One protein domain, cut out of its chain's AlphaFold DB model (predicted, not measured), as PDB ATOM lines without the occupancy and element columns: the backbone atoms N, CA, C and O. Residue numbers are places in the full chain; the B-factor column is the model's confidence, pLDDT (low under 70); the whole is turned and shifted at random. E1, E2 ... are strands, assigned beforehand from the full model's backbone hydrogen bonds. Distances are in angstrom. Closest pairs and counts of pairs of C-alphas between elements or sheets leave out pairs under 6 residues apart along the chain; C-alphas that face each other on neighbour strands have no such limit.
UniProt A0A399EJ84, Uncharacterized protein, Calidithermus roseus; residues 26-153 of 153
ATOM      1  N   LEU A  26       2.471  19.116 -41.684       46.06
ATOM      2  CA  LEU A  26       2.007  20.322 -42.342       46.06
ATOM      3  C   LEU A  26       0.615  20.595 -41.777       46.06
ATOM      4  O   LEU A  26      -0.371  19.977 -42.175       46.06
ATOM      5  N   VAL A  27       0.552  21.477 -40.782       53.25
ATOM      6  CA  VAL A  27      -0.694  21.964 -40.198       53.25
ATOM      7  C   VAL A  27      -1.355  22.865 -41.245       53.25
ATOM      8  O   VAL A  27      -1.292  24.087 -41.175       53.25
ATOM      9  N   PHE A  28      -1.960  22.251 -42.263       57.75
ATOM     10  CA  PHE A  28      -2.741  22.918 -43.311       57.75
ATOM     11  C   PHE A  28      -4.118  23.383 -42.814       57.75
ATOM     12  O   PHE A  28      -4.957  23.793 -43.609       57.75
ATOM     13  N   SER A  29      -4.393  23.278 -41.514       71.75
ATOM     14  CA  SER A  29      -5.711  23.534 -40.933       71.75
ATOM     15  C   SER A  29      -5.838  24.894 -40.246       71.75
ATOM     16  O   SER A  29      -6.949  25.272 -39.885       71.75
ATOM     17  N   THR A  30      -4.741  25.637 -40.062       86.69
ATOM     18  CA  THR A  30      -4.769  26.964 -39.428       86.69
ATOM     19  C   THR A  30      -4.639  28.080 -40.465       86.69
ATOM     20  O   THR A  30      -3.801  27.959 -41.361       86.69
ATOM     21  N   PRO A  31      -5.411  29.173 -40.348       88.81
ATOM     22  CA  PRO A  31      -5.398  30.259 -41.320       88.81
ATOM     23  C   PRO A  31      -4.045  30.976 -41.352       88.81
ATOM     24  O   PRO A  31      -3.377  31.154 -40.331       88.81
ATOM     25  N   THR A  32      -3.657  31.436 -42.534       89.38
ATOM     26  CA  THR A  32      -2.463  32.252 -42.759       89.38
ATOM     27  C   THR A  32      -2.879  33.629 -43.246       89.38
ATOM     28  O   THR A  32      -3.578  33.745 -44.255       89.38
ATOM     29  N   VAL A  33      -2.438  34.674 -42.547       89.25
ATOM     30  CA  VAL A  33      -2.805  36.059 -42.851       89.25
ATOM     31  C   VAL A  33      -1.578  36.963 -42.865       89.25
ATOM     32  O   VAL A  33      -0.606  36.715 -42.155       89.25
ATOM     33  N   SER A  34      -1.636  38.046 -43.635       88.44
ATOM     34  CA  SER A  34      -0.790  39.219 -43.412       88.44
ATOM     35  C   SER A  34      -1.523  40.208 -42.511       88.44
ATOM     36  O   SER A  34      -2.698  40.492 -42.756       88.44
ATOM     37  N   VAL A  35      -0.827  40.768 -41.526       88.81
ATOM     38  CA  VAL A  35      -1.342  41.850 -40.678       88.81
ATOM     39  C   VAL A  35      -0.904  43.179 -41.287       88.81
ATOM     40  O   VAL A  35       0.292  43.407 -41.462       88.81
ATOM     41  N   ALA A  36      -1.860  44.022 -41.668       86.12
ATOM     42  CA  ALA A  36      -1.587  45.348 -42.210       86.12
ATOM     43  C   ALA A  36      -1.422  46.393 -41.095       86.12
ATOM     44  O   ALA A  36      -1.808  46.168 -39.944       86.12
ATOM     45  N   SER A  37      -0.875  47.553 -41.460       82.88
ATOM     46  CA  SER A  37      -0.844  48.729 -40.589       82.88
ATOM     47  C   SER A  37      -2.258  49.152 -40.165       82.88
ATOM     48  O   SER A  37      -3.200  48.957 -40.937       82.88
ATOM     49  N   PRO A  38      -2.421  49.743 -38.968       83.81
ATOM     50  CA  PRO A  38      -3.710  50.241 -38.511       83.81
ATOM     51  C   PRO A  38      -4.232  51.365 -39.413       83.81
ATOM     52  O   PRO A  38      -3.480  52.226 -39.872       83.81
ATOM     53  N   GLU A  39      -5.543  51.374 -39.618       87.88
ATOM     54  CA  GLU A  39      -6.279  52.375 -40.386       87.88
ATOM     55  C   GLU A  39      -7.409  52.985 -39.543       87.88
ATOM     56  O   GLU A  39      -7.671  52.551 -38.420       87.88
ATOM     57  N   ASN A  40      -8.085  54.010 -40.079       88.38
ATOM     58  CA  ASN A  40      -9.238  54.662 -39.443       88.38
ATOM     59  C   ASN A  40      -8.957  55.178 -38.020       88.38
ATOM     60  O   ASN A  40      -9.810  55.103 -37.138       88.38
ATOM     61  N   PHE A  41      -7.753  55.714 -37.809       86.19
ATOM     62  CA  PHE A  41      -7.309  56.196 -36.508       86.19
ATOM     63  C   PHE A  41      -8.124  57.402 -36.026       86.19
ATOM     64  O   PHE A  41      -8.198  58.432 -36.701       86.19
ATOM     65  N   GLN A  42      -8.681  57.289 -34.823       89.12
ATOM     66  CA  GLN A  42      -9.362  58.367 -34.117       89.12
ATOM     67  C   GLN A  42      -8.813  58.491 -32.698       89.12
ATOM     68  O   GLN A  42      -8.644  57.498 -31.990       89.12
ATOM     69  N   ARG A  43      -8.557  59.729 -32.274       89.00
ATOM     70  CA  ARG A  43      -8.097  60.059 -30.924       89.00
ATOM     71  C   ARG A  43      -9.099  60.992 -30.263       89.00
ATOM     72  O   ARG A  43      -9.345  62.087 -30.767       89.00
ATOM     73  N   THR A  44      -9.594  60.585 -29.104       90.75
ATOM     74  CA  THR A  44     -10.509  61.362 -28.269       90.75
ATOM     75  C   THR A  44      -9.859  61.621 -26.918       90.75
ATOM     76  O   THR A  44      -9.270  60.718 -26.327       90.75
ATOM     77  N   VAL A  45      -9.963  62.856 -26.425       91.06
ATOM     78  CA  VAL A  45      -9.494  63.233 -25.087       91.06
ATOM     79  C   VAL A  45     -10.705  63.532 -24.221       91.06
ATOM     80  O   VAL A  45     -11.525  64.382 -24.566       91.06
ATOM     81  N   THR A  46     -10.817  62.838 -23.097       91.94
ATOM     82  CA  THR A  46     -11.863  63.055 -22.101       91.94
ATOM     83  C   THR A  46     -11.238  63.621 -20.836       91.94
ATOM     84  O   THR A  46     -10.263  63.086 -20.316       91.94
ATOM     85  N   THR A  47     -11.789  64.729 -20.345       92.50
ATOM     86  CA  THR A  47     -11.386  65.324 -19.070       92.50
ATOM     87  C   THR A  47     -12.316  64.821 -17.977       92.50
ATOM     88  O   THR A  47     -13.506  65.132 -17.996       92.50
ATOM     89  N   GLU A  48     -11.781  64.085 -17.011       89.56
ATOM     90  CA  GLU A  48     -12.514  63.755 -15.793       89.56
ATOM     91  C   GLU A  48     -12.375  64.893 -14.789       89.56
ATOM     92  O   GLU A  48     -11.273  65.396 -14.543       89.56
ATOM     93  N   LYS A  49     -13.508  65.307 -14.221       91.75
ATOM     94  CA  LYS A  49     -13.577  66.361 -13.213       91.75
ATOM     95  C   LYS A  49     -14.175  65.827 -11.920       91.75
ATOM     96  O   LYS A  49     -15.072  64.988 -11.963       91.75
ATOM     97  N   ASP A  50     -13.698  66.327 -10.787       89.88
ATOM     98  CA  ASP A  50     -14.334  66.073  -9.496       89.88
ATOM     99  C   ASP A  50     -15.667  66.834  -9.380       89.88
ATOM    100  O   ASP A  50     -16.053  67.631 -10.244       89.88
ATOM    101  N   SER A  51     -16.383  66.616  -8.276       91.00
ATOM    102  CA  SER A  51     -17.639  67.313  -7.979       91.00
ATOM    103  C   SER A  51     -17.486  68.833  -7.811       91.00
ATOM    104  O   SER A  51     -18.489  69.541  -7.844       91.00
ATOM    105  N   ALA A  52     -16.262  69.341  -7.633       91.62
ATOM    106  CA  ALA A  52     -15.949  70.766  -7.550       91.62
ATOM    107  C   ALA A  52     -15.546  71.368  -8.914       91.62
ATOM    108  O   ALA A  52     -15.323  72.574  -9.015       91.62
ATOM    109  N   GLY A  53     -15.489  70.554  -9.975       88.50
ATOM    110  CA  GLY A  53     -15.126  70.975 -11.326       88.50
ATOM    111  C   GLY A  53     -13.619  71.025 -11.597       88.50
ATOM    112  O   GLY A  53     -13.230  71.456 -12.689       88.50
ATOM    113  N   ASN A  54     -12.776  70.575 -10.663       89.06
ATOM    114  CA  ASN A  54     -11.332  70.474 -10.870       89.06
ATOM    115  C   ASN A  54     -11.016  69.282 -11.766       89.06
ATOM    116  O   ASN A  54     -11.651  68.237 -11.663       89.06
ATOM    117  N   ILE A  55     -10.011  69.421 -12.627       86.56
ATOM    118  CA  ILE A  55      -9.550  68.329 -13.488       86.56
ATOM    119  C   ILE A  55      -8.813  67.300 -12.628       86.56
ATOM    120  O   ILE A  55      -7.802  67.628 -12.013       86.56
ATOM    121  N   VAL A  56      -9.310  66.065 -12.615       87.69
ATOM    122  CA  VAL A  56      -8.729  64.941 -11.864       87.69
ATOM    123  C   VAL A  56      -7.919  64.033 -12.784       87.69
ATOM    124  O   VAL A  56      -6.866  63.544 -12.382       87.69
ATOM    125  N   ALA A  57      -8.362  63.842 -14.031       84.94
ATOM    126  CA  ALA A  57      -7.637  63.043 -15.011       84.94
ATOM    127  C   ALA A  57      -7.885  63.501 -16.455       84.94
ATOM    128  O   ALA A  57      -8.930  64.064 -16.795       84.94
ATOM    129  N   LEU A  58      -6.908  63.218 -17.315       89.38
ATOM    130  CA  LEU A  58      -7.053  63.233 -18.767       89.38
ATOM    131  C   LEU A  58      -7.015  61.786 -19.251       89.38
ATOM    132  O   LEU A  58      -6.043  61.073 -18.999       89.38
ATOM    133  N   ILE A  59      -8.072  61.359 -19.931       90.88
ATOM    134  CA  ILE A  59      -8.178  60.034 -20.533       90.88
ATOM    135  C   ILE A  59      -8.041  60.190 -22.039       90.88
ATOM    136  O   ILE A  59      -8.846  60.860 -22.687       90.88
ATOM    137  N   TYR A  60      -7.028  59.545 -22.595       88.12
ATOM    138  CA  TYR A  60      -6.803  59.433 -24.025       88.12
ATOM    139  C   TYR A  60      -7.400  58.113 -24.502       88.12
ATOM    140  O   TYR A  60      -7.036  57.044 -24.014       88.12
ATOM    141  N   THR A  61      -8.337  58.192 -25.442       89.00
ATOM    142  CA  THR A  61      -8.940  57.031 -26.101       89.00
ATOM    143  C   THR A  61      -8.518  57.020 -27.559       89.00
ATOM    144  O   THR A  61      -8.734  57.994 -28.282       89.00
ATOM    145  N   PHE A  62      -7.933  55.910 -27.983       86.12
ATOM    146  CA  PHE A  62      -7.453  55.662 -29.330       86.12
ATOM    147  C   PHE A  62      -8.280  54.545 -29.943       86.12
ATOM    148  O   PHE A  62      -8.331  53.444 -29.405       86.12
ATOM    149  N   GLN A  63      -8.923  54.824 -31.068       88.88
ATOM    150  CA  GLN A  63      -9.696  53.852 -31.828       88.88
ATOM    151  C   GLN A  63      -9.041  53.663 -33.189       88.88
ATOM    152  O   GLN A  63      -8.666  54.636 -33.842       88.88
ATOM    153  N   TYR A  64      -8.871  52.414 -33.603       86.94
ATOM    154  CA  TYR A  64      -8.252  52.072 -34.879       86.94
ATOM    155  C   TYR A  64      -8.731  50.707 -35.371       86.94
ATOM    156  O   TYR A  64      -9.272  49.900 -34.614       86.94
ATOM    157  N   GLU A  65      -8.524  50.443 -36.657       89.56
ATOM    158  CA  GLU A  65      -8.821  49.160 -37.283       89.56
ATOM    159  C   GLU A  65      -7.536  48.489 -37.754       89.56
ATOM    160  O   GLU A  65      -6.791  49.055 -38.549       89.56
ATOM    161  N   ILE A  66      -7.279  47.265 -37.295       88.25
ATOM    162  CA  ILE A  66      -6.193  46.434 -37.825       88.25
ATOM    163  C   ILE A  66      -6.775  45.525 -38.891       88.25
ATOM    164  O   ILE A  66      -7.712  44.777 -38.626       88.25
ATOM    165  N   VAL A  67      -6.216  45.559 -40.095       89.00
ATOM    166  CA  VAL A  67      -6.729  44.756 -41.204       89.00
ATOM    167  C   VAL A  67      -5.915  43.480 -41.352       89.00
ATOM    168  O   VAL A  67      -4.701  43.517 -41.555       89.00
ATOM    169  N   LEU A  68      -6.594  42.337 -41.277       89.88
ATOM    170  CA  LEU A  68      -6.024  41.047 -41.647       89.88
ATOM    171  C   LEU A  68      -6.366  40.738 -43.100       89.88
ATOM    172  O   LEU A  68      -7.519  40.872 -43.498       89.88
ATOM    173  N   ASN A  69      -5.397  40.260 -43.874       88.25
ATOM    174  CA  ASN A  69      -5.643  39.780 -45.237       88.25
ATOM    175  C   ASN A  69      -5.262  38.303 -45.312       88.25
ATOM    176  O   ASN A  69      -4.127  37.946 -44.992       88.25
ATOM    177  N   ALA A  70      -6.200  37.444 -45.715       88.75
ATOM    178  CA  ALA A  70      -5.922  36.028 -45.926       88.75
ATOM    179  C   ALA A  70      -4.922  35.847 -47.075       88.75
ATOM    180  O   ALA A  70      -5.057  36.470 -48.127       88.75
ATOM    181  N   LEU A  71      -3.915  34.998 -46.874       86.75
ATOM    182  CA  LEU A  71      -2.954  34.672 -47.926       86.75
ATOM    183  C   LEU A  71      -3.536  33.614 -48.882       86.75
ATOM    184  O   LEU A  71      -4.293  32.751 -48.426       86.75
ATOM    185  N   PRO A  72      -3.179  33.630 -50.182       85.50
ATOM    186  CA  PRO A  72      -3.589  32.600 -51.138       85.50
ATOM    187  C   PRO A  72      -3.318  31.182 -50.624       85.50
ATOM    188  O   PRO A  72      -2.213  30.880 -50.176       85.50
ATOM    189  N   GLY A  73      -4.329  30.314 -50.686       83.69
ATOM    190  CA  GLY A  73      -4.266  28.954 -50.143       83.69
ATOM    191  C   GLY A  73      -4.510  28.841 -48.634       83.69
ATOM    192  O   GLY A  73      -4.433  27.735 -48.099       83.69
ATOM    193  N   SER A  74      -4.817  29.939 -47.936       87.06
ATOM    194  CA  SER A  74      -5.159  29.899 -46.511       87.06
ATOM    195  C   SER A  74      -6.444  29.098 -46.274       87.06
ATOM    196  O   SER A  74      -7.471  29.402 -46.888       87.06
ATOM    197  N   PRO A  75      -6.468  28.141 -45.331       87.56
ATOM    198  CA  PRO A  75      -7.711  27.532 -44.871       87.56
ATOM    199  C   PRO A  75      -8.549  28.545 -44.073       87.56
ATOM    200  O   PRO A  75      -8.060  29.605 -43.669       87.56
ATOM    201  N   ALA A  76      -9.815  28.202 -43.827       88.62
ATOM    202  CA  ALA A  76     -10.667  28.965 -42.922       88.62
ATOM    203  C   ALA A  76     -10.274  28.722 -41.455       88.62
ATOM    204  O   ALA A  76      -9.872  27.618 -41.083       88.62
ATOM    205  N   GLY A  77     -10.446  29.724 -40.597       90.31
ATOM    206  CA  GLY A  77     -10.162  29.606 -39.170       90.31
ATOM    207  C   GLY A  77     -10.328  30.912 -38.418       90.31
ATOM    208  O   GLY A  77     -10.963  31.844 -38.896       90.31
ATOM    209  N   ARG A  78      -9.753  30.979 -37.224       90.81
ATOM    210  CA  ARG A  78      -9.741  32.165 -36.370       90.81
ATOM    211  C   ARG A  78      -8.313  32.667 -36.239       90.81
ATOM    212  O   ARG A  78      -7.377  31.874 -36.167       90.81
ATOM    213  N   VAL A  79      -8.147  33.979 -36.217       91.81
ATOM    214  CA  VAL A  79      -6.867  34.633 -35.951       91.81
ATOM    215  C   VAL A  79      -7.037  35.536 -34.749       91.81
ATOM    216  O   VAL A  79      -7.986  36.307 -34.724       91.81
ATOM    217  N   PHE A  80      -6.113  35.465 -33.797       90.56
ATOM    218  CA  PHE A  80      -6.051  36.333 -32.627       90.56
ATOM    219  C   PHE A  80      -4.728  37.089 -32.637       90.56
ATOM    220  O   PHE A  80      -3.664  36.476 -32.702       90.56
ATOM    221  N   LEU A  81      -4.787  38.417 -32.615       88.88
ATOM    222  CA  LEU A  81      -3.597  39.258 -32.580       88.88
ATOM    223  C   LEU A  81      -3.045  39.327 -31.163       88.88
ATOM    224  O   LEU A  81      -3.794  39.563 -30.215       88.88
ATOM    225  N   ARG A  82      -1.729  39.169 -31.033       84.56
ATOM    226  CA  ARG A  82      -1.045  39.225 -29.747       84.56
ATOM    227  C   ARG A  82      -0.183  40.476 -29.667       84.56
ATOM    228  O   ARG A  82       0.697  40.703 -30.499       84.56
ATOM    229  N   SER A  83      -0.428  41.264 -28.626       75.06
ATOM    230  CA  SER A  83       0.438  42.366 -28.229       75.06
ATOM    231  C   SER A  83       0.904  42.137 -26.798       75.06
ATOM    232  O   SER A  83       0.122  42.201 -25.850       75.06
ATOM    233  N   GLY A  84       2.183  41.792 -26.637       70.75
ATOM    234  CA  GLY A  84       2.724  41.411 -25.331       70.75
ATOM    235  C   GLY A  84       1.966  40.230 -24.705       70.75
ATOM    236  O   GLY A  84       1.805  39.188 -25.337       70.75
ATOM    237  N   SER A  85       1.518  40.388 -23.455       55.91
ATOM    238  CA  SER A  85       0.815  39.358 -22.671       55.91
ATOM    239  C   SER A  85      -0.705  39.332 -22.865       55.91
ATOM    240  O   SER A  85      -1.377  38.553 -22.191       55.91
ATOM    241  N   VAL A  86      -1.258  40.190 -23.726       54.75
ATOM    242  CA  VAL A  86      -2.706  40.311 -23.921       54.75
ATOM    243  C   VAL A  86      -3.058  39.924 -25.353       54.75
ATOM    244  O   VAL A  86      -2.518  40.469 -26.321       54.75
ATOM    245  N   ASP A  87      -3.975  38.968 -25.481       61.09
ATOM    246  CA  ASP A  87      -4.634  38.679 -26.748       61.09
ATOM    247  C   ASP A  87      -5.618  39.821 -26.997       61.09
ATOM    248  O   ASP A  87      -6.558  40.027 -26.231       61.09
ATOM    249  N   VAL A  88      -5.331  40.629 -28.013       66.81
ATOM    250  CA  VAL A  88      -5.954  41.945 -28.137       66.81
ATOM    251  C   VAL A  88      -7.346  41.772 -28.735       66.81
ATOM    252  O   VAL A  88      -8.315  42.221 -28.137       66.81
ATOM    253  N   PHE A  89      -7.465  41.045 -29.854       70.88
ATOM    254  CA  PHE A  89      -8.726  40.800 -30.566       70.88
ATOM    255  C   PHE A  89      -8.581  39.633 -31.552       70.88
ATOM    256  O   PHE A  89      -7.473  39.346 -32.014       70.88
ATOM    257  N   GLY A  90      -9.694  38.991 -31.930       81.69
ATOM    258  CA  GLY A  90      -9.684  37.955 -32.960       81.69
ATOM    259  C   GLY A  90     -10.779  38.084 -34.012       81.69
ATOM    260  O   GLY A  90     -11.854  38.610 -33.742       81.69
ATOM    261  N   ALA A  91     -10.500  37.579 -35.212       87.75
ATOM    262  CA  ALA A  91     -11.423  37.547 -36.342       87.75
ATOM    263  C   ALA A  91     -11.517  36.143 -36.945       87.75
ATOM    264  O   ALA A  91     -10.546  35.384 -36.952       87.75
ATOM    265  N   THR A  92     -12.690  35.817 -37.486       89.25
ATOM    266  CA  THR A  92     -12.883  34.614 -38.299       89.25
ATOM    267  C   THR A  92     -12.510  34.924 -39.742       89.25
ATOM    268  O   THR A  92     -13.046  35.848 -40.349       89.25
ATOM    269  N   ILE A  93     -11.598  34.128 -40.283       89.00
ATOM    270  CA  ILE A  93     -11.048  34.242 -41.625       89.00
ATOM    271  C   ILE A  93     -11.630  33.098 -42.470       89.00
ATOM    272  O   ILE A  93     -11.480  31.934 -42.089       89.00
ATOM    273  N   PRO A  94     -12.313  33.376 -43.591       87.00
ATOM    274  CA  PRO A  94     -12.755  32.355 -44.532       87.00
ATOM    275  C   PRO A  94     -11.566  31.761 -45.298       87.00
ATOM    276  O   PRO A  94     -10.477  32.331 -45.345       87.00
ATOM    277  N   SER A  95     -11.781  30.610 -45.933       84.88
ATOM    278  CA  SER A  95     -10.771  29.995 -46.794       84.88
ATOM    279  C   SER A  95     -10.506  30.857 -48.027       84.88
ATOM    280  O   SER A  95     -11.444  31.355 -48.649       84.88
ATOM    281  N   CYS A  96      -9.239  30.967 -48.409       84.94
ATOM    282  CA  CYS A  96      -8.773  31.719 -49.564       84.94
ATOM    283  C   CYS A  96      -8.237  30.734 -50.623       84.94
ATOM    284  O   CYS A  96      -7.269  30.022 -50.343       84.94
ATOM    285  N   PRO A  97      -8.863  30.628 -51.813       79.50
ATOM    286  CA  PRO A  97      -8.417  29.708 -52.859       79.50
ATOM    287  C   PRO A  97      -6.983  30.004 -53.327       79.50
ATOM    288  O   PRO A  97      -6.494  31.128 -53.246       79.50
ATOM    289  N   THR A  98      -6.293  28.982 -53.837       72.94
ATOM    290  CA  THR A  98      -4.912  29.101 -54.340       72.94
ATOM    291  C   THR A  98      -4.814  29.818 -55.684       72.94
ATOM    292  O   THR A  98      -3.736  30.279 -56.046       72.94
ATOM    293  N   THR A  99      -5.905  29.862 -56.454       61.72
ATOM    294  CA  THR A  99      -5.872  30.179 -57.888       61.72
ATOM    295  C   THR A  99      -6.059  31.645 -58.255       61.72
ATOM    296  O   THR A  99      -5.851  31.958 -59.417       61.72
ATOM    297  N   GLU A 100      -6.354  32.563 -57.329       54.81
ATOM    298  CA  GLU A 100      -6.423  33.991 -57.675       54.81
ATOM    299  C   GLU A 100      -6.337  34.896 -56.439       54.81
ATOM    300  O   GLU A 100      -7.137  34.790 -55.511       54.81
ATOM    301  N   LYS A 101      -5.376  35.829 -56.456       53.66
ATOM    302  CA  LYS A 101      -5.187  36.881 -55.437       53.66
ATOM    303  C   LYS A 101      -6.404  37.820 -55.328       53.66
ATOM    304  O   LYS A 101      -6.610  38.435 -54.284       53.66
ATOM    305  N   ASP A 102      -7.215  37.897 -56.382       53.28
ATOM    306  CA  ASP A 102      -8.359  38.809 -56.485       53.28
ATOM    307  C   ASP A 102      -9.684  38.211 -55.971       53.28
ATOM    308  O   ASP A 102     -10.638  38.954 -55.755       53.28
ATOM    309  N   PHE A 103      -9.749  36.895 -55.711       54.56
ATOM    310  CA  PHE A 103     -10.981  36.211 -55.275       54.56
ATOM    311  C   PHE A 103     -11.122  36.037 -53.760       54.56
ATOM    312  O   PHE A 103     -12.180  35.624 -53.277       54.56
ATOM    313  N   CYS A 104     -10.078  36.331 -52.990       67.19
ATOM    314  CA  CYS A 104     -10.175  36.289 -51.539       67.19
ATOM    315  C   CYS A 104     -10.806  37.601 -51.061       67.19
ATOM    316  O   CYS A 104     -10.301  38.663 -51.422       67.19
ATOM    317  N   PRO A 105     -11.910  37.588 -50.286       59.53
ATOM    318  CA  PRO A 105     -12.452  38.814 -49.712       59.53
ATOM    319  C   PRO A 105     -11.349  39.466 -48.877       59.53
ATOM    320  O   PRO A 105     -10.876  38.918 -47.885       59.53
ATOM    321  N   ASN A 106     -10.853  40.589 -49.389       68.62
ATOM    322  CA  ASN A 106      -9.430  40.900 -49.293       68.62
ATOM    323  C   ASN A 106      -9.020  41.614 -48.006       68.62
ATOM    324  O   ASN A 106      -7.877  42.040 -47.923       68.62
ATOM    325  N   ARG A 107      -9.929  41.807 -47.038       83.50
ATOM    326  CA  ARG A 107      -9.698  42.633 -45.844       83.50
ATOM    327  C   ARG A 107     -10.656  42.243 -44.720       83.50
ATOM    328  O   ARG A 107     -11.869  42.343 -44.883       83.50
ATOM    329  N   PHE A 108     -10.119  41.868 -43.565       87.44
ATOM    330  CA  PHE A 108     -10.871  41.586 -42.342       87.44
ATOM    331  C   PHE A 108     -10.472  42.615 -41.276       87.44
ATOM    332  O   PHE A 108      -9.480  42.403 -40.573       87.44
ATOM    333  N   PRO A 109     -11.174  43.762 -41.199       87.25
ATOM    334  CA  PRO A 109     -10.864  44.802 -40.229       87.25
ATOM    335  C   PRO A 109     -11.265  44.368 -38.816       87.25
ATOM    336  O   PRO A 109     -12.369  43.876 -38.580       87.25
ATOM    337  N   ILE A 110     -10.366  44.597 -37.868       87.25
ATOM    338  CA  ILE A 110     -10.551  44.364 -36.442       87.25
ATOM    339  C   ILE A 110     -10.544  45.713 -35.742       87.25
ATOM    340  O   ILE A 110      -9.501  46.361 -35.633       87.25
ATOM    341  N   LYS A 111     -11.711  46.122 -35.243       87.62
ATOM    342  CA  LYS A 111     -11.845  47.331 -34.431       87.62
ATOM    343  C   LYS A 111     -11.182  47.118 -33.082       87.62
ATOM    344  O   LYS A 111     -11.485  46.151 -32.391       87.62
ATOM    345  N   SER A 112     -10.299  48.039 -32.738       84.00
ATOM    346  CA  SER A 112      -9.518  48.029 -31.513       84.00
ATOM    347  C   SER A 112      -9.655  49.374 -30.817       84.00
ATOM    348  O   SER A 112      -9.752  50.418 -31.466       84.00
ATOM    349  N   GLU A 113      -9.662  49.337 -29.491       85.38
ATOM    350  CA  GLU A 113      -9.693  50.527 -28.653       85.38
ATOM    351  C   GLU A 113      -8.616  50.415 -27.576       85.38
ATOM    352  O   GLU A 113      -8.569  49.432 -26.837       85.38
ATOM    353  N   TYR A 114      -7.763  51.431 -27.489       81.94
ATOM    354  CA  TYR A 114      -6.760  51.578 -26.447       81.94
ATOM    355  C   TYR A 114      -7.068  52.815 -25.613       81.94
ATOM    356  O   TYR A 114      -7.345  53.894 -26.141       81.94
ATOM    357  N   ARG A 115      -7.034  52.656 -24.291       85.94
ATOM    358  CA  ARG A 115      -7.282  53.738 -23.341       85.94
ATOM    359  C   ARG A 115      -6.106  53.882 -22.407       85.94
ATOM    360  O   ARG A 115      -5.620  52.897 -21.860       85.94
ATOM    361  N   THR A 116      -5.709  55.122 -22.173       85.31
ATOM    362  CA  THR A 116      -4.652  55.436 -21.220       85.31
ATOM    363  C   THR A 116      -4.849  56.812 -20.600       85.31
ATOM    364  O   THR A 116      -5.593  57.653 -21.102       85.31
ATOM    365  N   GLY A 117      -4.182  57.028 -19.479       84.50
ATOM    366  CA  GLY A 117      -4.144  58.274 -18.737       84.50
ATOM    367  C   GLY A 117      -3.125  58.149 -17.601       84.50
ATOM    368  O   GLY A 117      -2.753  57.032 -17.235       84.50
ATOM    369  N   PRO A 118      -2.638  59.264 -17.037       82.69
ATOM    370  CA  PRO A 118      -2.978  60.649 -17.370       82.69
ATOM    371  C   PRO A 118      -2.138  61.251 -18.512       82.69
ATOM    372  O   PRO A 118      -2.307  62.423 -18.836       82.69
ATOM    373  N   SER A 119      -1.203  60.496 -19.092       78.94
ATOM    374  CA  SER A 119      -0.267  60.979 -20.115       78.94
ATOM    375  C   SER A 119      -0.579  60.426 -21.501       78.94
ATOM    376  O   SER A 119      -0.941  59.258 -21.635       78.94
ATOM    377  N   ASP A 120      -0.358  61.251 -22.525       79.75
ATOM    378  CA  ASP A 120      -0.433  60.840 -23.927       79.75
ATOM    379  C   ASP A 120       0.679  59.808 -24.221       79.75
ATOM    380  O   ASP A 120       1.862  60.117 -24.034       79.75
ATOM    381  N   PRO A 121       0.338  58.573 -24.614       75.94
ATOM    382  CA  PRO A 121       1.300  57.515 -24.881       75.94
ATOM    383  C   PRO A 121       2.040  57.806 -26.195       75.94
ATOM    384  O   PRO A 121       1.459  58.366 -27.132       75.94
ATOM    385  N   PRO A 122       3.315  57.408 -26.329       76.44
ATOM    386  CA  PRO A 122       3.987  57.487 -27.617       76.44
ATOM    387  C   PRO A 122       3.292  56.564 -28.643       76.44
ATOM    388  O   PRO A 122       2.810  55.498 -28.262       76.44
ATOM    389  N   PRO A 123       3.316  56.886 -29.952       64.31
ATOM    390  CA  PRO A 123       2.744  56.055 -31.028       64.31
ATOM    391  C   PRO A 123       3.259  54.611 -31.128       64.31
ATOM    392  O   PRO A 123       2.756  53.822 -31.922       64.31
ATOM    393  N   THR A 124       4.298  54.277 -30.369       68.81
ATOM    394  CA  THR A 124       4.938  52.961 -30.301       68.81
ATOM    395  C   THR A 124       4.684  52.261 -28.966       68.81
ATOM    396  O   THR A 124       5.436  51.355 -28.613       68.81
ATOM    397  N   ALA A 125       3.704  52.719 -28.181       67.75
ATOM    398  CA  ALA A 125       3.424  52.180 -26.851       67.75
ATOM    399  C   ALA A 125       3.032  50.699 -26.896       67.75
ATOM    400  O   ALA A 125       3.405  49.941 -26.000       67.75
ATOM    401  N   THR A 126       2.359  50.284 -27.968       76.62
ATOM    402  CA  THR A 126       1.848  48.929 -28.124       76.62
ATOM    403  C   THR A 126       2.361  48.328 -29.435       76.62
ATOM    404  O   THR A 126       2.402  48.972 -30.484       76.62
ATOM    405  N   GLN A 127       2.806  47.071 -29.389       82.44
ATOM    406  CA  GLN A 127       3.399  46.394 -30.544       82.44
ATOM    407  C   GLN A 127       2.756  45.030 -30.747       82.44
ATOM    408  O   GLN A 127       2.738  44.197 -29.839       82.44
ATOM    409  N   ILE A 128       2.257  44.784 -31.952       84.31
ATOM    410  CA  ILE A 128       1.753  43.478 -32.365       84.31
ATOM    411  C   ILE A 128       2.884  42.769 -33.096       84.31
ATOM    412  O   ILE A 128       3.300  43.177 -34.181       84.31
ATOM    413  N   THR A 129       3.414  41.726 -32.468       87.25
ATOM    414  CA  THR A 129       4.591  40.985 -32.949       87.25
ATOM    415  C   THR A 129       4.240  39.594 -33.455       87.25
ATOM    416  O   THR A 129       5.023  38.977 -34.176       87.25
ATOM    417  N   SER A 130       3.066  39.082 -33.088       89.06
ATOM    418  CA  SER A 130       2.623  37.737 -33.434       89.06
ATOM    419  C   SER A 130       1.101  37.646 -33.496       89.06
ATOM    420  O   SER A 130       0.371  38.534 -33.049       89.06
ATOM    421  N   TYR A 131       0.622  36.552 -34.078       90.69
ATOM    422  CA  TYR A 131      -0.779  36.174 -34.042       90.69
ATOM    423  C   TYR A 131      -0.930  34.668 -33.845       90.69
ATOM    424  O   TYR A 131      -0.130  33.865 -34.326       90.69
ATOM    425  N   ILE A 132      -2.001  34.281 -33.170       90.94
ATOM    426  CA  ILE A 132      -2.415  32.897 -33.005       90.94
ATOM    427  C   ILE A 132      -3.432  32.578 -34.097       90.94
ATOM    428  O   ILE A 132      -4.496  33.183 -34.160       90.94
ATOM    429  N   ALA A 133      -3.117  31.607 -34.945       91.56
ATOM    430  CA  ALA A 133      -4.043  31.014 -35.895       91.56
ATOM    431  C   ALA A 133      -4.644  29.742 -35.301       91.56
ATOM    432  O   ALA A 133      -3.907  28.872 -34.843       91.56
ATOM    433  N   GLN A 134      -5.962  29.607 -35.345       90.94
ATOM    434  CA  GLN A 134      -6.694  28.454 -34.835       90.94
ATOM    435  C   GLN A 134      -7.640  27.921 -35.914       90.94
ATOM    436  O   GLN A 134      -8.280  28.697 -36.625       90.94
ATOM    437  N   SER A 135      -7.735  26.604 -36.063       88.50
ATOM    438  CA  SER A 135      -8.717  25.982 -36.953       88.50
ATOM    439  C   SER A 135     -10.145  26.180 -36.420       88.50
ATOM    440  O   SER A 135     -10.353  26.330 -35.219       88.50
ATOM    441  N   LEU A 136     -11.158  26.159 -37.297       86.44
ATOM    442  CA  LEU A 136     -12.563  26.354 -36.885       86.44
ATOM    443  C   LEU A 136     -13.076  25.298 -35.893       86.44
ATOM    444  O   LEU A 136     -13.992  25.567 -35.128       86.44
ATOM    445  N   ASN A 137     -12.500  24.098 -35.925       84.19
ATOM    446  CA  ASN A 137     -12.801  22.994 -35.014       84.19
ATOM    447  C   ASN A 137     -11.857  22.940 -33.797       84.19
ATOM    448  O   ASN A 137     -11.874  21.950 -33.076       84.19
ATOM    449  N   GLU A 138     -10.992  23.944 -33.621       81.25
ATOM    450  CA  GLU A 138     -10.051  24.097 -32.501       81.25
ATOM    451  C   GLU A 138      -9.010  22.972 -32.340       81.25
ATOM    452  O   GLU A 138      -8.211  22.986 -31.408       81.25
ATOM    453  N   THR A 139      -8.947  22.018 -33.274       81.25
ATOM    454  CA  THR A 139      -8.004  20.889 -33.214       81.25
ATOM    455  C   THR A 139      -6.568  21.277 -33.551       81.25
ATOM    456  O   THR A 139      -5.652  20.488 -33.333       81.25
ATOM    457  N   ALA A 140      -6.362  22.450 -34.149       82.25
ATOM    458  CA  ALA A 140      -5.047  22.951 -34.500       82.25
ATOM    459  C   ALA A 140      -4.919  24.426 -34.132       82.25
ATOM    460  O   ALA A 140      -5.797  25.238 -34.428       82.25
ATOM    461  N   GLN A 141      -3.787  24.763 -33.526       88.12
ATOM    462  CA  GLN A 141      -3.429  26.120 -33.163       88.12
ATOM    463  C   GLN A 141      -1.944  26.331 -33.434       88.12
ATOM    464  O   GLN A 141      -1.121  25.457 -33.157       88.12
ATOM    465  N   LYS A 142      -1.602  27.491 -33.986       88.31
ATOM    466  CA  LYS A 142      -0.227  27.861 -34.290       88.31
ATOM    467  C   LYS A 142      -0.018  29.349 -34.063       88.31
ATOM    468  O   LYS A 142      -0.745  30.171 -34.611       88.31
ATOM    469  N   GLU A 143       1.014  29.687 -33.308       89.69
ATOM    470  CA  GLU A 143       1.512  31.055 -33.228       89.69
ATOM    471  C   GLU A 143       2.427  31.339 -34.424       89.69
ATOM    472  O   GLU A 143       3.298  30.538 -34.773       89.69
ATOM    473  N   ASN A 144       2.199  32.466 -35.087       88.38
ATOM    474  CA  ASN A 144       3.005  32.931 -36.203       88.38
ATOM    475  C   ASN A 144       3.552  34.315 -35.861       88.38
ATOM    476  O   ASN A 144       2.811  35.203 -35.437       88.38
ATOM    477  N   ALA A 145       4.855  34.495 -36.057       87.69
ATOM    478  CA  ALA A 145       5.480  35.802 -35.950       87.69
ATOM    479  C   ALA A 145       5.051  36.691 -37.125       87.69
ATOM    480  O   ALA A 145       4.905  36.224 -38.257       87.69
ATOM    481  N   ILE A 146       4.882  37.982 -36.857       86.25
ATOM    482  CA  ILE A 146       4.697  38.994 -37.891       86.25
ATOM    483  C   ILE A 146       6.089  39.528 -38.236       86.25
ATOM    484  O   ILE A 146       6.790  40.043 -37.370       86.25
ATOM    485  N   ASN A 147       6.494  39.404 -39.504       75.88
ATOM    486  CA  ASN A 147       7.841  39.785 -39.954       75.88
ATOM    487  C   ASN A 147       8.186  41.255 -39.673       75.88
ATOM    488  O   ASN A 147       9.350  41.583 -39.455       75.88
ATOM    489  N   TYR A 148       7.176  42.126 -39.678       79.94
ATOM    490  CA  TYR A 148       7.309  43.529 -39.325       79.94
ATOM    491  C   TYR A 148       6.323  43.845 -38.211       79.94
ATOM    492  O   TYR A 148       5.118  43.711 -38.431       79.94
ATOM    493  N   PRO A 149       6.799  44.241 -37.024       79.44
ATOM    494  CA  PRO A 149       5.898  44.566 -35.941       79.44
ATOM    495  C   PRO A 149       4.969  45.707 -36.340       79.44
ATOM    496  O   PRO A 149       5.409  46.723 -36.884       79.44
ATOM    497  N   VAL A 150       3.688  45.538 -36.034       81.62
ATOM    498  CA  VAL A 150       2.683  46.574 -36.249       81.62
ATOM    499  C   VAL A 150       2.589  47.390 -34.970       81.62
ATOM    500  O   VAL A 150       2.242  46.862 -33.913       81.62
ATOM    501  N   TYR A 151       2.947  48.668 -35.061       79.94
ATOM    502  CA  TYR A 151       2.863  49.593 -33.938       79.94
ATOM    503  C   TYR A 151       1.458  50.164 -33.845       79.94
ATOM    504  O   TYR A 151       0.883  50.608 -34.841       79.94
ATOM    505  N   VAL A 152       0.924  50.131 -32.634       75.81
ATOM    506  CA  VAL A 152      -0.365  50.698 -32.272       75.81
ATOM    507  C   VAL A 152      -0.204  51.499 -30.978       75.81
ATOM    508  O   VAL A 152       0.817  51.408 -30.291       75.81
ATOM    509  N   TYR A 153      -1.197  52.332 -30.689       69.06
ATOM    510  CA  TYR A 153      -1.257  53.101 -29.450       69.06
ATOM    511  C   TYR A 153      -1.736  52.169 -28.345       69.06
ATOM    512  O   TYR A 153      -2.721  51.438 -28.608       69.06
TER     513      TYR A 153
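This is residues 26 to 153 of the 153 residues of an uncharacterized protein of Calidithermus roseus (UniProt A0A399EJ84). A long hairpin, E2 and E3, runs along a rod-shaped model and makes much of its length, while a second, strongly twisted sheet covers only part of the sheet that this hairpin belongs to. The two sheets are partly and loosely face to face, with E6 beside E5 and E1 beside E8, and E2 lies away from the second sheet. The printed part has 128 residues, with no named helix and eight strands, E1 to E8 in that order along the chain, and its class is all strand. The first sheet is branched, with E1, E2 and E6 each antiparallel to E3; the other has the order E5, E4, E7, E8, all antiparallel. The whole is loose, with a radius of gyration of the C-alphas of 17.9 A and spans of 64 by 29 by 24 A.

E3, the longest strand, is residues 55 to 70, 45.9 A from C-alpha 55 at (-9.550, 68.329, -13.488) to C-alpha 70 at (-5.922, 36.028, -45.926). Beside it are E2, residues 39 to 49, 31.4 A; E6, residues 108 to 116, 26.0 A; and E1, residues 33 to 35, 6.4 A. The other sheet has E5, residues 86 to 93, 20.5 A; E4, residues 77 to 83, 19.9 A; E7, residues 126 to 135, 26.8 A; and E8, residues 141 to 152, 24.8 A, ending at C-alpha 152 at (-0.365, 50.698, -32.272).

E3 pairs in a staggered way: E2, beside residues 55 to 65, and E1, beside residues 68 to 70, lie on one side of it, and E6 lies on the other side. In the hairpin of E2 and E3, N 44 and O 61 are 2.9 A apart, within hydrogen-bond range; so are N 62 and O 114 of E3 and E6, at 2.8 A, and N 34 and O 69 of E1 and E3, at 2.8 A. E5 and E6 have 7 pairs of C-alphas within 8 A, the closest those of Ala 91 and Ile 110 at 6.9 A. E1 and E8 have 3 such pairs, the closest those of Val 35 and Ile 146 at 7.2 A. E2 and E4 are apart. In the second sheet N 79 and O 91 of the hairpin E4 and E5 are 2.9 A apart, N 80 and O 132 of E4 and E7 2.8 A, and N 133 and O 142 of the hairpin E7 and E8 2.8 A. E7 bends by 56 degrees at residue 129 and E8 by 88 degrees at residue 148.

The C-alphas farthest apart are those of Ala 52 and Thr 99, at 65.4 A. The printed part has no cut; the link from E5 to E6, residues 94 to 107, is long. The mean pLDDT of the printed part is 82.0, and residues 26 to 28, 85 to 88, 99 to 106, 123 to 125 and 153 are under 70.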